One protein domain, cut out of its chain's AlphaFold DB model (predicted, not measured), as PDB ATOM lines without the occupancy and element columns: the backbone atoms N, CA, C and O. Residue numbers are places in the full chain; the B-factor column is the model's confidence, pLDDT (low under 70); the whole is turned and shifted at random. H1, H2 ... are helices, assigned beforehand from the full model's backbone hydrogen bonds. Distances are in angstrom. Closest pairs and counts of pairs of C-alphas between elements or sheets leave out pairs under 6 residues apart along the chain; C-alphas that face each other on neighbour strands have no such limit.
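What this domain is: This is residues 2 to 73 of the 109 residues of a protein of uncultured bacterium (UniProt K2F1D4). There is little regular structure: three short helices with H2 between H1 and H3, a long link from H1 to H2 and a short one from H2 to H3, and residues 12 to 17 of the long link stick out beyond H1. H2 and H3 meet crosswise, and the tail, residues 55 to 73, runs from H3 back to near the start of H1. The printed part has 72 residues, 28 of them in named helices, in the order H1, H2, H3, with no named strand; the class is all helix. It is only just compact, close to loose, with a radius of gyration of the C-alphas of 12.9 A and spans of 37 by 28 by 23 A.

How they stand to each other: H1, residues 2 to 11, is apart from H2, residues 28 to 36, but only just, at 8.1 A. H2 touches H3, residues 46 to 54, about perpendicular at 77 degrees; their closest C-alphas, of Leu 28 and Val 48, are 5.7 A apart. H1 and H3 are apart. Residues 21 to 22 pair with 41 to 42, parallel. In H1, H2 and H3 every O i to N i+4 pair is within hydrogen-bond range.

Where its parts are: H1 measures 14.3 A from C-alpha 2 at (12.836, -7.478, 0.406), H2 12.1 A, and H3 12.0 A to C-alpha 54 at (23.446, 7.436, -20.551).

The domain as a whole: The C-alphas farthest apart, of Gly 14 and Glu 54, are 37.3 A apart. The printed part has no cut; the link H1 to H2 is long; no printed residue is under 70 in pLDDT.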
ATOM      1  N   ASP A   2      12.755  -6.395  -0.581       96.31
ATOM      2  CA  ASP A   2      12.836  -7.478   0.406       96.31
ATOM      3  C   ASP A   2      12.360  -8.840  -0.102       96.31
ATOM      4  O   ASP A   2      13.048  -9.829   0.115       96.31
ATOM      5  N   LEU A   3      11.237  -8.899  -0.830       95.25
ATOM      6  CA  LEU A   3      10.729 -10.159  -1.380       95.25
ATOM      7  C   LEU A   3      11.769 -10.857  -2.272       95.25
ATOM      8  O   LEU A   3      12.103 -12.012  -2.030       95.25
ATOM      9  N   VAL A   4      12.323 -10.144  -3.256       97.12
ATOM     10  CA  VAL A   4      13.331 -10.695  -4.180       97.12
ATOM     11  C   VAL A   4      14.603 -11.077  -3.424       97.12
ATOM     12  O   VAL A   4      15.116 -12.175  -3.605       97.12
ATOM     13  N   LYS A   5      15.066 -10.226  -2.498       97.00
ATOM     14  CA  LYS A   5      16.219 -10.519  -1.630       97.00
ATOM     15  C   LYS A   5      16.015 -11.810  -0.826       97.00
ATOM     16  O   LYS A   5      16.939 -12.609  -0.686       97.00
ATOM     17  N   ASN A   6      14.811 -12.020  -0.297       96.62
ATOM     18  CA  ASN A   6      14.468 -13.217   0.463       96.62
ATOM     19  C   ASN A   6      14.412 -14.467  -0.429       96.62
ATOM     20  O   ASN A   6      14.851 -15.525   0.017       96.62
ATOM     21  N   ILE A   7      13.931 -14.343  -1.671       95.12
ATOM     22  CA  ILE A   7      13.926 -15.431  -2.663       95.12
ATOM     23  C   ILE A   7      15.357 -15.827  -3.037       95.12
ATOM     24  O   ILE A   7      15.685 -17.006  -2.951       95.12
ATOM     25  N   ILE A   8      16.232 -14.860  -3.345       95.19
ATOM     26  CA  ILE A   8      17.660 -15.115  -3.623       95.19
ATOM     27  C   ILE A   8      18.291 -15.876  -2.454       95.19
ATOM     28  O   ILE A   8      18.868 -16.945  -2.635       95.19
ATOM     29  N   LYS A   9      18.107 -15.376  -1.226       94.50
ATOM     30  CA  LYS A   9      18.610 -16.040  -0.016       94.50
ATOM     31  C   LYS A   9      18.072 -17.466   0.146       94.50
ATOM     32  O   LYS A   9      18.785 -18.336   0.631       94.50
ATOM     33  N   MET A  10      16.809 -17.709  -0.202       92.38
ATOM     34  CA  MET A  10      16.217 -19.045  -0.145       92.38
ATOM     35  C   MET A  10      16.874 -19.983  -1.166       92.38
ATOM     36  O   MET A  10      17.245 -21.102  -0.809       92.38
ATOM     37  N   TYR A  11      17.067 -19.524  -2.402       91.44
ATOM     38  CA  TYR A  11      17.639 -20.325  -3.489       91.44
ATOM     39  C   TYR A  11      19.124 -20.645  -3.311       91.44
ATOM     40  O   TYR A  11      19.538 -21.726  -3.715       91.44
ATOM     41  N   GLN A  12      19.890 -19.808  -2.600       89.25
ATOM     42  CA  GLN A  12      21.291 -20.088  -2.237       89.25
ATOM     43  C   GLN A  12      21.503 -21.421  -1.497       89.25
ATOM     44  O   GLN A  12      22.626 -21.912  -1.424       89.25
ATOM     45  N   THR A  13      20.449 -21.989  -0.901       85.25
ATOM     46  CA  THR A  13      20.519 -23.276  -0.186       85.25
ATOM     47  C   THR A  13      20.219 -24.495  -1.064       85.25
ATOM     48  O   THR A  13      20.334 -25.617  -0.575       85.25
ATOM     49  N   GLY A  14      19.813 -24.290  -2.321       81.88
ATOM     50  CA  GLY A  14      19.514 -25.352  -3.283       81.88
ATOM     51  C   GLY A  14      20.643 -25.598  -4.288       81.88
ATOM     52  O   GLY A  14      21.740 -25.058  -4.172       81.88
ATOM     53  N   ASP A  15      20.342 -26.380  -5.326       83.69
ATOM     54  CA  ASP A  15      21.323 -26.851  -6.319       83.69
ATOM     55  C   ASP A  15      21.645 -25.822  -7.430       83.69
ATOM     56  O   ASP A  15      22.252 -26.161  -8.441       83.69
ATOM     57  N   ASN A  16      21.246 -24.556  -7.252       80.75
ATOM     58  CA  ASN A  16      21.535 -23.414  -8.140       80.75
ATOM     59  C   ASN A  16      21.084 -23.553  -9.614       80.75
ATOM     60  O   ASN A  16      21.606 -22.863 -10.483       80.75
ATOM     61  N   TYR A  17      20.091 -24.398  -9.915       88.94
ATOM     62  CA  TYR A  17      19.529 -24.516 -11.273       88.94
ATOM     63  C   TYR A  17      18.544 -23.401 -11.655       88.94
ATOM     64  O   TYR A  17      18.182 -23.285 -12.824       88.94
ATOM     65  N   VAL A  18      18.061 -22.625 -10.682       92.00
ATOM     66  CA  VAL A  18      17.051 -21.584 -10.902       92.00
ATOM     67  C   VAL A  18      17.686 -20.212 -10.742       92.00
ATOM     68  O   VAL A  18      18.198 -19.893  -9.673       92.00
ATOM     69  N   GLU A  19      17.577 -19.392 -11.783       94.50
ATOM     70  CA  GLU A  19      17.970 -17.983 -11.764       94.50
ATOM     71  C   GLU A  19      16.806 -17.096 -11.296       94.50
ATOM     72  O   GLU A  19      15.634 -17.331 -11.615       94.50
ATOM     73  N   VAL A  20      17.121 -16.042 -10.548       96.44
ATOM     74  CA  VAL A  20      16.154 -15.043 -10.095       96.44
ATOM     75  C   VAL A  20      16.076 -13.897 -11.100       96.44
ATOM     76  O   VAL A  20      16.985 -13.074 -11.227       96.44
ATOM     77  N   LEU A  21      14.924 -13.806 -11.768       98.00
ATOM     78  CA  LEU A  21      14.579 -12.707 -12.663       98.00
ATOM     79  C   LEU A  21      13.751 -11.645 -11.921       98.00
ATOM     80  O   LEU A  21      12.562 -11.827 -11.653       98.00
ATOM     81  N   ALA A  22      14.368 -10.501 -11.617       98.12
ATOM     82  CA  ALA A  22      13.674  -9.331 -11.089       98.12
ATOM     83  C   ALA A  22      12.933  -8.600 -12.218       98.12
ATOM     84  O   ALA A  22      13.544  -8.023 -13.121       98.12
ATOM     85  N   ALA A  23      11.602  -8.617 -12.157       97.81
ATOM     86  CA  ALA A  23      10.722  -7.980 -13.131       97.81
ATOM     87  C   ALA A  23       9.994  -6.762 -12.559       97.81
ATOM     88  O   ALA A  23       9.983  -6.512 -11.354       97.81
ATOM     89  N   SER A  24       9.329  -6.015 -13.445       95.81
ATOM     90  CA  SER A  24       8.560  -4.815 -13.089       95.81
ATOM     91  C   SER A  24       9.394  -3.716 -12.423       95.81
ATOM     92  O   SER A  24       8.889  -2.954 -11.596       95.81
ATOM     93  N   VAL A  25      10.665  -3.585 -12.811       97.25
ATOM     94  CA  VAL A  25      11.516  -2.455 -12.422       97.25
ATOM     95  C   VAL A  25      10.963  -1.161 -13.030       97.25
ATOM     96  O   VAL A  25      10.603  -1.123 -14.205       97.25
ATOM     97  N   ARG A  26      10.840  -0.097 -12.228       94.94
ATOM     98  CA  ARG A  26      10.146   1.149 -12.630       94.94
ATOM     99  C   ARG A  26      11.028   2.397 -12.639       94.94
ATOM    100  O   ARG A  26      10.669   3.367 -13.296       94.94
ATOM    101  N   THR A  27      12.146   2.382 -11.919       96.31
ATOM    102  CA  THR A  27      13.050   3.530 -11.751       96.31
ATOM    103  C   THR A  27      14.501   3.064 -11.742       96.31
ATOM    104  O   THR A  27      14.760   1.878 -11.509       96.31
ATOM    105  N   LEU A  28      15.438   3.994 -11.951       96.62
ATOM    106  CA  LEU A  28      16.870   3.716 -11.843       96.62
ATOM    107  C   LEU A  28      17.244   3.203 -10.442       96.62
ATOM    108  O   LEU A  28      17.906   2.180 -10.336       96.62
ATOM    109  N   ASP A  29      16.725   3.803  -9.367       96.06
ATOM    110  CA  ASP A  29      16.968   3.309  -8.001       96.06
ATOM    111  C   ASP A  29      16.472   1.875  -7.788       96.06
ATOM    112  O   ASP A  29      17.132   1.075  -7.132       96.06
ATOM    113  N   HIS A  30      15.316   1.515  -8.355       96.81
ATOM    114  CA  HIS A  30      14.804   0.146  -8.275       96.81
ATOM    115  C   HIS A  30      15.716  -0.828  -9.047       96.81
ATOM    116  O   HIS A  30      15.960  -1.941  -8.583       96.81
ATOM    117  N   PHE A  31      16.272  -0.391 -10.180       97.62
ATOM    118  CA  PHE A  31      17.260  -1.149 -10.949       97.62
ATOM    119  C   PHE A  31      18.565  -1.352 -10.161       97.62
ATOM    120  O   PHE A  31      19.016  -2.485  -9.999       97.62
ATOM    121  N   LEU A  32      19.129  -0.284  -9.586       97.25
ATOM    122  CA  LEU A  32      20.326  -0.360  -8.740       97.25
ATOM    123  C   LEU A  32      20.090  -1.207  -7.486       97.25
ATOM    124  O   LEU A  32      20.978  -1.937  -7.056       97.25
ATOM    125  N   ALA A  33      18.879  -1.182  -6.928       97.44
ATOM    126  CA  ALA A  33      18.513  -2.047  -5.817       97.44
ATOM    127  C   ALA A  33      18.488  -3.527  -6.211       97.44
ATOM    128  O   ALA A  33      18.946  -4.354  -5.427       97.44
ATOM    129  N   ALA A  34      18.004  -3.867  -7.410       97.88
ATOM    130  CA  ALA A  34      18.064  -5.229  -7.940       97.88
ATOM    131  C   ALA A  34      19.513  -5.697  -8.173       97.88
ATOM    132  O   ALA A  34      19.848  -6.824  -7.807       97.88
ATOM    133  N   LEU A  35      20.388  -4.812  -8.667       96.62
ATOM    134  CA  LEU A  35      21.829  -5.079  -8.756       96.62
ATOM    135  C   LEU A  35      22.455  -5.296  -7.370       96.62
ATOM    136  O   LEU A  35      23.166  -6.273  -7.158       96.62
ATOM    137  N   LYS A  36      22.161  -4.420  -6.400       96.75
ATOM    138  CA  LYS A  36      22.729  -4.470  -5.040       96.75
ATOM    139  C   LYS A  36      22.391  -5.760  -4.300       96.75
ATOM    140  O   LYS A  36      23.215  -6.242  -3.528       96.75
ATOM    141  N   ILE A  37      21.185  -6.298  -4.492       96.44
ATOM    142  CA  ILE A  37      20.781  -7.563  -3.859       96.44
ATOM    143  C   ILE A  37      21.301  -8.800  -4.600       96.44
ATOM    144  O   ILE A  37      21.105  -9.901  -4.093       96.44
ATOM    145  N   GLY A  38      21.939  -8.626  -5.763       95.50
ATOM    146  CA  GLY A  38      22.489  -9.717  -6.562       95.50
ATOM    147  C   GLY A  38      21.429 -10.528  -7.301       95.50
ATOM    148  O   GLY A  38      21.507 -11.748  -7.296       95.50
ATOM    149  N   SER A  39      20.414  -9.881  -7.887       97.12
ATOM    150  CA  SER A  39      19.499 -10.582  -8.799       97.12
ATOM    151  C   SER A  39      20.268 -11.065 -10.030       97.12
ATOM    152  O   SER A  39      20.985 -10.267 -10.631       97.12
ATOM    153  N   ASP A  40      20.077 -12.325 -10.427       96.62
ATOM    154  CA  ASP A  40      20.791 -12.921 -11.566       96.62
ATOM    155  C   ASP A  40      20.424 -12.224 -12.881       96.62
ATOM    156  O   ASP A  40      21.284 -11.858 -13.683       96.62
ATOM    157  N   ILE A  41      19.125 -11.986 -13.077       97.94
ATOM    158  CA  ILE A  41      18.576 -11.338 -14.267       97.94
ATOM    159  C   ILE A  41      17.688 -10.173 -13.835       97.94
ATOM    160  O   ILE A  41      16.908 -10.273 -12.886       97.94
ATOM    161  N   ILE A  42      17.762  -9.058 -14.565       98.25
ATOM    162  CA  ILE A  42      16.874  -7.908 -14.382       98.25
ATOM    163  C   ILE A  42      16.193  -7.607 -15.714       98.25
ATOM    164  O   ILE A  42      16.861  -7.364 -16.716       98.25
ATOM    165  N   THR A  43      14.858  -7.573 -15.719       98.19
ATOM    166  CA  THR A  43      14.078  -7.070 -16.856       98.19
ATOM    167  C   THR A  43      13.426  -5.739 -16.498       98.19
ATOM    168  O   THR A  43      12.746  -5.597 -15.475       98.19
ATOM    169  N   ALA A  44      13.661  -4.731 -17.337       98.00
ATOM    170  CA  ALA A  44      13.250  -3.358 -17.087       98.00
ATOM    171  C   ALA A  44      12.774  -2.679 -18.383       98.00
ATOM    172  O   ALA A  44      13.248  -3.017 -19.469       98.00
ATOM    173  N   PRO A  45      11.861  -1.693 -18.297       98.12
ATOM    174  CA  PRO A  45      11.466  -0.886 -19.443       98.12
ATOM    175  C   PRO A  45      12.662  -0.167 -20.077       98.12
ATOM    176  O   PRO A  45      13.550   0.309 -19.367       98.12
ATOM    177  N   PHE A  46      12.623   0.019 -21.401       97.94
ATOM    178  CA  PHE A  46      13.687   0.686 -22.167       97.94
ATOM    179  C   PHE A  46      14.131   2.021 -21.559       97.94
ATOM    180  O   PHE A  46      15.323   2.291 -21.487       97.94
ATOM    181  N   LYS A  47      13.187   2.832 -21.061       97.69
ATOM    182  CA  LYS A  47      13.492   4.118 -20.415       97.69
ATOM    183  C   LYS A  47      14.492   3.977 -19.259       97.69
ATOM    184  O   LYS A  47      15.407   4.782 -19.173       97.69
ATOM    185  N   VAL A  48      14.328   2.962 -18.407       97.94
ATOM    186  CA  VAL A  48      15.208   2.729 -17.248       97.94
ATOM    187  C   VAL A  48      16.596   2.285 -17.711       97.94
ATOM    188  O   VAL A  48      17.598   2.792 -17.220       97.94
ATOM    189  N   LEU A  49      16.659   1.378 -18.692       97.31
ATOM    190  CA  LEU A  49      17.929   0.895 -19.250       97.31
ATOM    191  C   LEU A  49      18.699   2.008 -19.969       97.31
ATOM    192  O   LEU A  49      19.916   2.112 -19.831       97.31
ATOM    193  N   LYS A  50      17.984   2.857 -20.712       97.44
ATOM    194  CA  LYS A  50      18.546   4.024 -21.388       97.44
ATOM    195  C   LYS A  50      19.127   5.016 -20.379       97.44
ATOM    196  O   LYS A  50      20.274   5.414 -20.533       97.44
ATOM    197  N   GLU A  51      18.372   5.352 -19.335       97.12
ATOM    198  CA  GLU A  51      18.826   6.239 -18.257       97.12
ATOM    199  C   GLU A  51      20.086   5.696 -17.564       97.12
ATOM    200  O   GLU A  51      21.058   6.427 -17.390       97.12
ATOM    201  N   TRP A  52      20.104   4.399 -17.236       96.62
ATOM    202  CA  TRP A  52      21.273   3.731 -16.654       96.62
ATOM    203  C   TRP A  52      22.514   3.829 -17.557       96.62
ATOM    204  O   TRP A  52      23.607   4.158 -17.087       96.62
ATOM    205  N   ALA A  53      22.341   3.591 -18.861       96.50
ATOM    206  CA  ALA A  53      23.425   3.631 -19.838       96.50
ATOM    207  C   ALA A  53      23.959   5.056 -20.084       96.50
ATOM    208  O   ALA A  53      25.172   5.267 -20.091       96.50
ATOM    209  N   GLU A  54      23.075   6.041 -20.266       96.62
ATOM    210  CA  GLU A  54      23.446   7.436 -20.551       96.62
ATOM    211  C   GLU A  54      24.179   8.085 -19.374       96.62
ATOM    212  O   GLU A  54      25.182   8.774 -19.569       96.62
ATOM    213  N   ASN A  55      23.742   7.790 -18.148       93.69
ATOM    214  CA  ASN A  55      24.368   8.294 -16.928       93.69
ATOM    215  C   ASN A  55      25.683   7.577 -16.583       93.69
ATOM    216  O   ASN A  55      26.341   7.956 -15.613       93.69
ATOM    217  N   ARG A  56      26.062   6.533 -17.343       91.31
ATOM    218  CA  ARG A  56      27.201   5.645 -17.045       91.31
ATOM    219  C   ARG A  56      27.174   5.172 -15.589       91.31
ATOM    220  O   ARG A  56      28.199   5.157 -14.908       91.31
ATOM    221  N   THR A  57      25.979   4.855 -15.095       87.44
ATOM    222  CA  THR A  57      25.771   4.610 -13.673       87.44
ATOM    223  C   THR A  57      26.441   3.307 -13.258       87.44
ATOM    224  O   THR A  57      26.061   2.219 -13.691       87.44
ATOM    225  N   VAL A  58      27.408   3.415 -12.356       90.94
ATOM    226  CA  VAL A  58      27.946   2.282 -11.600       90.94
ATOM    227  C   VAL A  58      27.212   2.228 -10.268       90.94
ATOM    228  O   VAL A  58      26.847   3.274  -9.737       90.94
ATOM    229  N   LEU A  59      26.974   1.028  -9.736       92.31
ATOM    230  CA  LEU A  59      26.381   0.862  -8.412       92.31
ATOM    231  C   LEU A  59      27.297   1.499  -7.345       92.31
ATOM    232  O   LEU A  59      28.401   0.990  -7.147       92.31
ATOM    233  N   PRO A  60      26.865   2.568  -6.645       93.00
ATOM    234  CA  PRO A  60      27.661   3.162  -5.573       93.00
ATOM    235  C   PRO A  60      27.828   2.199  -4.390       93.00
ATOM    236  O   PRO A  60      26.917   1.429  -4.066       93.00
ATOM    237  N   GLU A  61      28.976   2.245  -3.712       90.62
ATOM    238  CA  GLU A  61      29.239   1.385  -2.547       90.62
ATOM    239  C   GLU A  61      28.246   1.649  -1.403       90.62
ATOM    240  O   GLU A  61      27.708   0.705  -0.809       90.62
ATOM    241  N   ASP A  62      27.945   2.928  -1.171       92.94
ATOM    242  CA  ASP A  62      27.045   3.470  -0.149       92.94
ATOM    243  C   ASP A  62      25.565   3.491  -0.572       92.94
ATOM    244  O   ASP A  62      24.706   3.952   0.183       92.94
ATOM    245  N   PHE A  63      25.239   2.955  -1.754       94.88
ATOM    246  CA  PHE A  63      23.866   2.907  -2.238       94.88
ATOM    247  C   PHE A  63      22.951   2.170  -1.254       94.88
ATOM    248  O   PHE A  63      23.164   0.995  -0.921       94.88
ATOM    249  N   SER A  64      21.884   2.854  -0.846       92.94
ATOM    250  CA  SER A  64      20.822   2.302  -0.014       92.94
ATOM    251  C   SER A  64      19.467   2.505  -0.682       92.94
ATOM    252  O   SER A  64      19.176   3.556  -1.248       92.94
ATOM    253  N   TYR A  65      18.627   1.476  -0.614       93.75
ATOM    254  CA  TYR A  65      17.290   1.494  -1.192       93.75
ATOM    255  C   TYR A  65      16.251   1.431  -0.075       93.75
ATOM    256  O   TYR A  65      16.022   0.366   0.499       93.75
ATOM    257  N   ASN A  66      15.626   2.572   0.220       91.62
ATOM    258  CA  ASN A  66      14.692   2.739   1.336       91.62
ATOM    259  C   ASN A  66      13.317   3.202   0.824       91.62
ATOM    260  O   ASN A  66      13.000   4.392   0.889       91.62
ATOM    261  N   PRO A  67      12.494   2.299   0.265       90.88
ATOM    262  CA  PRO A  67      11.142   2.655  -0.134       90.88
ATOM    263  C   PRO A  67      10.280   2.898   1.114       90.88
ATOM    264  O   PRO A  67      10.459   2.234   2.135       90.88
ATOM    265  N   ASN A  68       9.295   3.794   1.025       93.75
ATOM    266  CA  ASN A  68       8.302   3.995   2.086       93.75
ATOM    267  C   ASN A  68       7.267   2.850   2.092       93.75
ATOM    268  O   ASN A  68       6.101   3.038   1.750       93.75
ATOM    269  N   LEU A  69       7.724   1.633   2.388       93.25
ATOM    270  CA  LEU A  69       6.939   0.401   2.380       93.25
ATOM    271  C   LEU A  69       7.209  -0.400   3.653       93.25
ATOM    272  O   LEU A  69       8.252  -0.263   4.291       93.25
ATOM    273  N   LYS A  70       6.265  -1.270   4.012       95.06
ATOM    274  CA  LYS A  70       6.449  -2.192   5.136       95.06
ATOM    275  C   LYS A  70       7.537  -3.222   4.792       95.06
ATOM    276  O   LYS A  70       7.499  -3.765   3.685       95.06
ATOM    277  N   PRO A  71       8.466  -3.516   5.719       95.06
ATOM    278  CA  PRO A  71       9.500  -4.515   5.485       95.06
ATOM    279  C   PRO A  71       8.896  -5.917   5.372       95.06
ATOM    280  O   PRO A  71       7.916  -6.239   6.050       95.06
ATOM    281  N   ILE A  72       9.510  -6.767   4.547       95.62
ATOM    282  CA  ILE A  72       9.128  -8.179   4.400       95.62
ATOM    283  C   ILE A  72      10.235  -9.036   5.028       95.62
ATOM    284  O   ILE A  72      11.277  -9.250   4.401       95.62
ATOM    285  N   PRO A  73      10.057  -9.533   6.266       96.38
ATOM    286  CA  PRO A  73      11.078 -10.343   6.915       96.38
ATOM    287  C   PRO A  73      11.253 -11.681   6.192       96.38
ATOM    288  O   PRO A  73      10.295 -12.264   5.682       96.38
TER     289      PRO A  73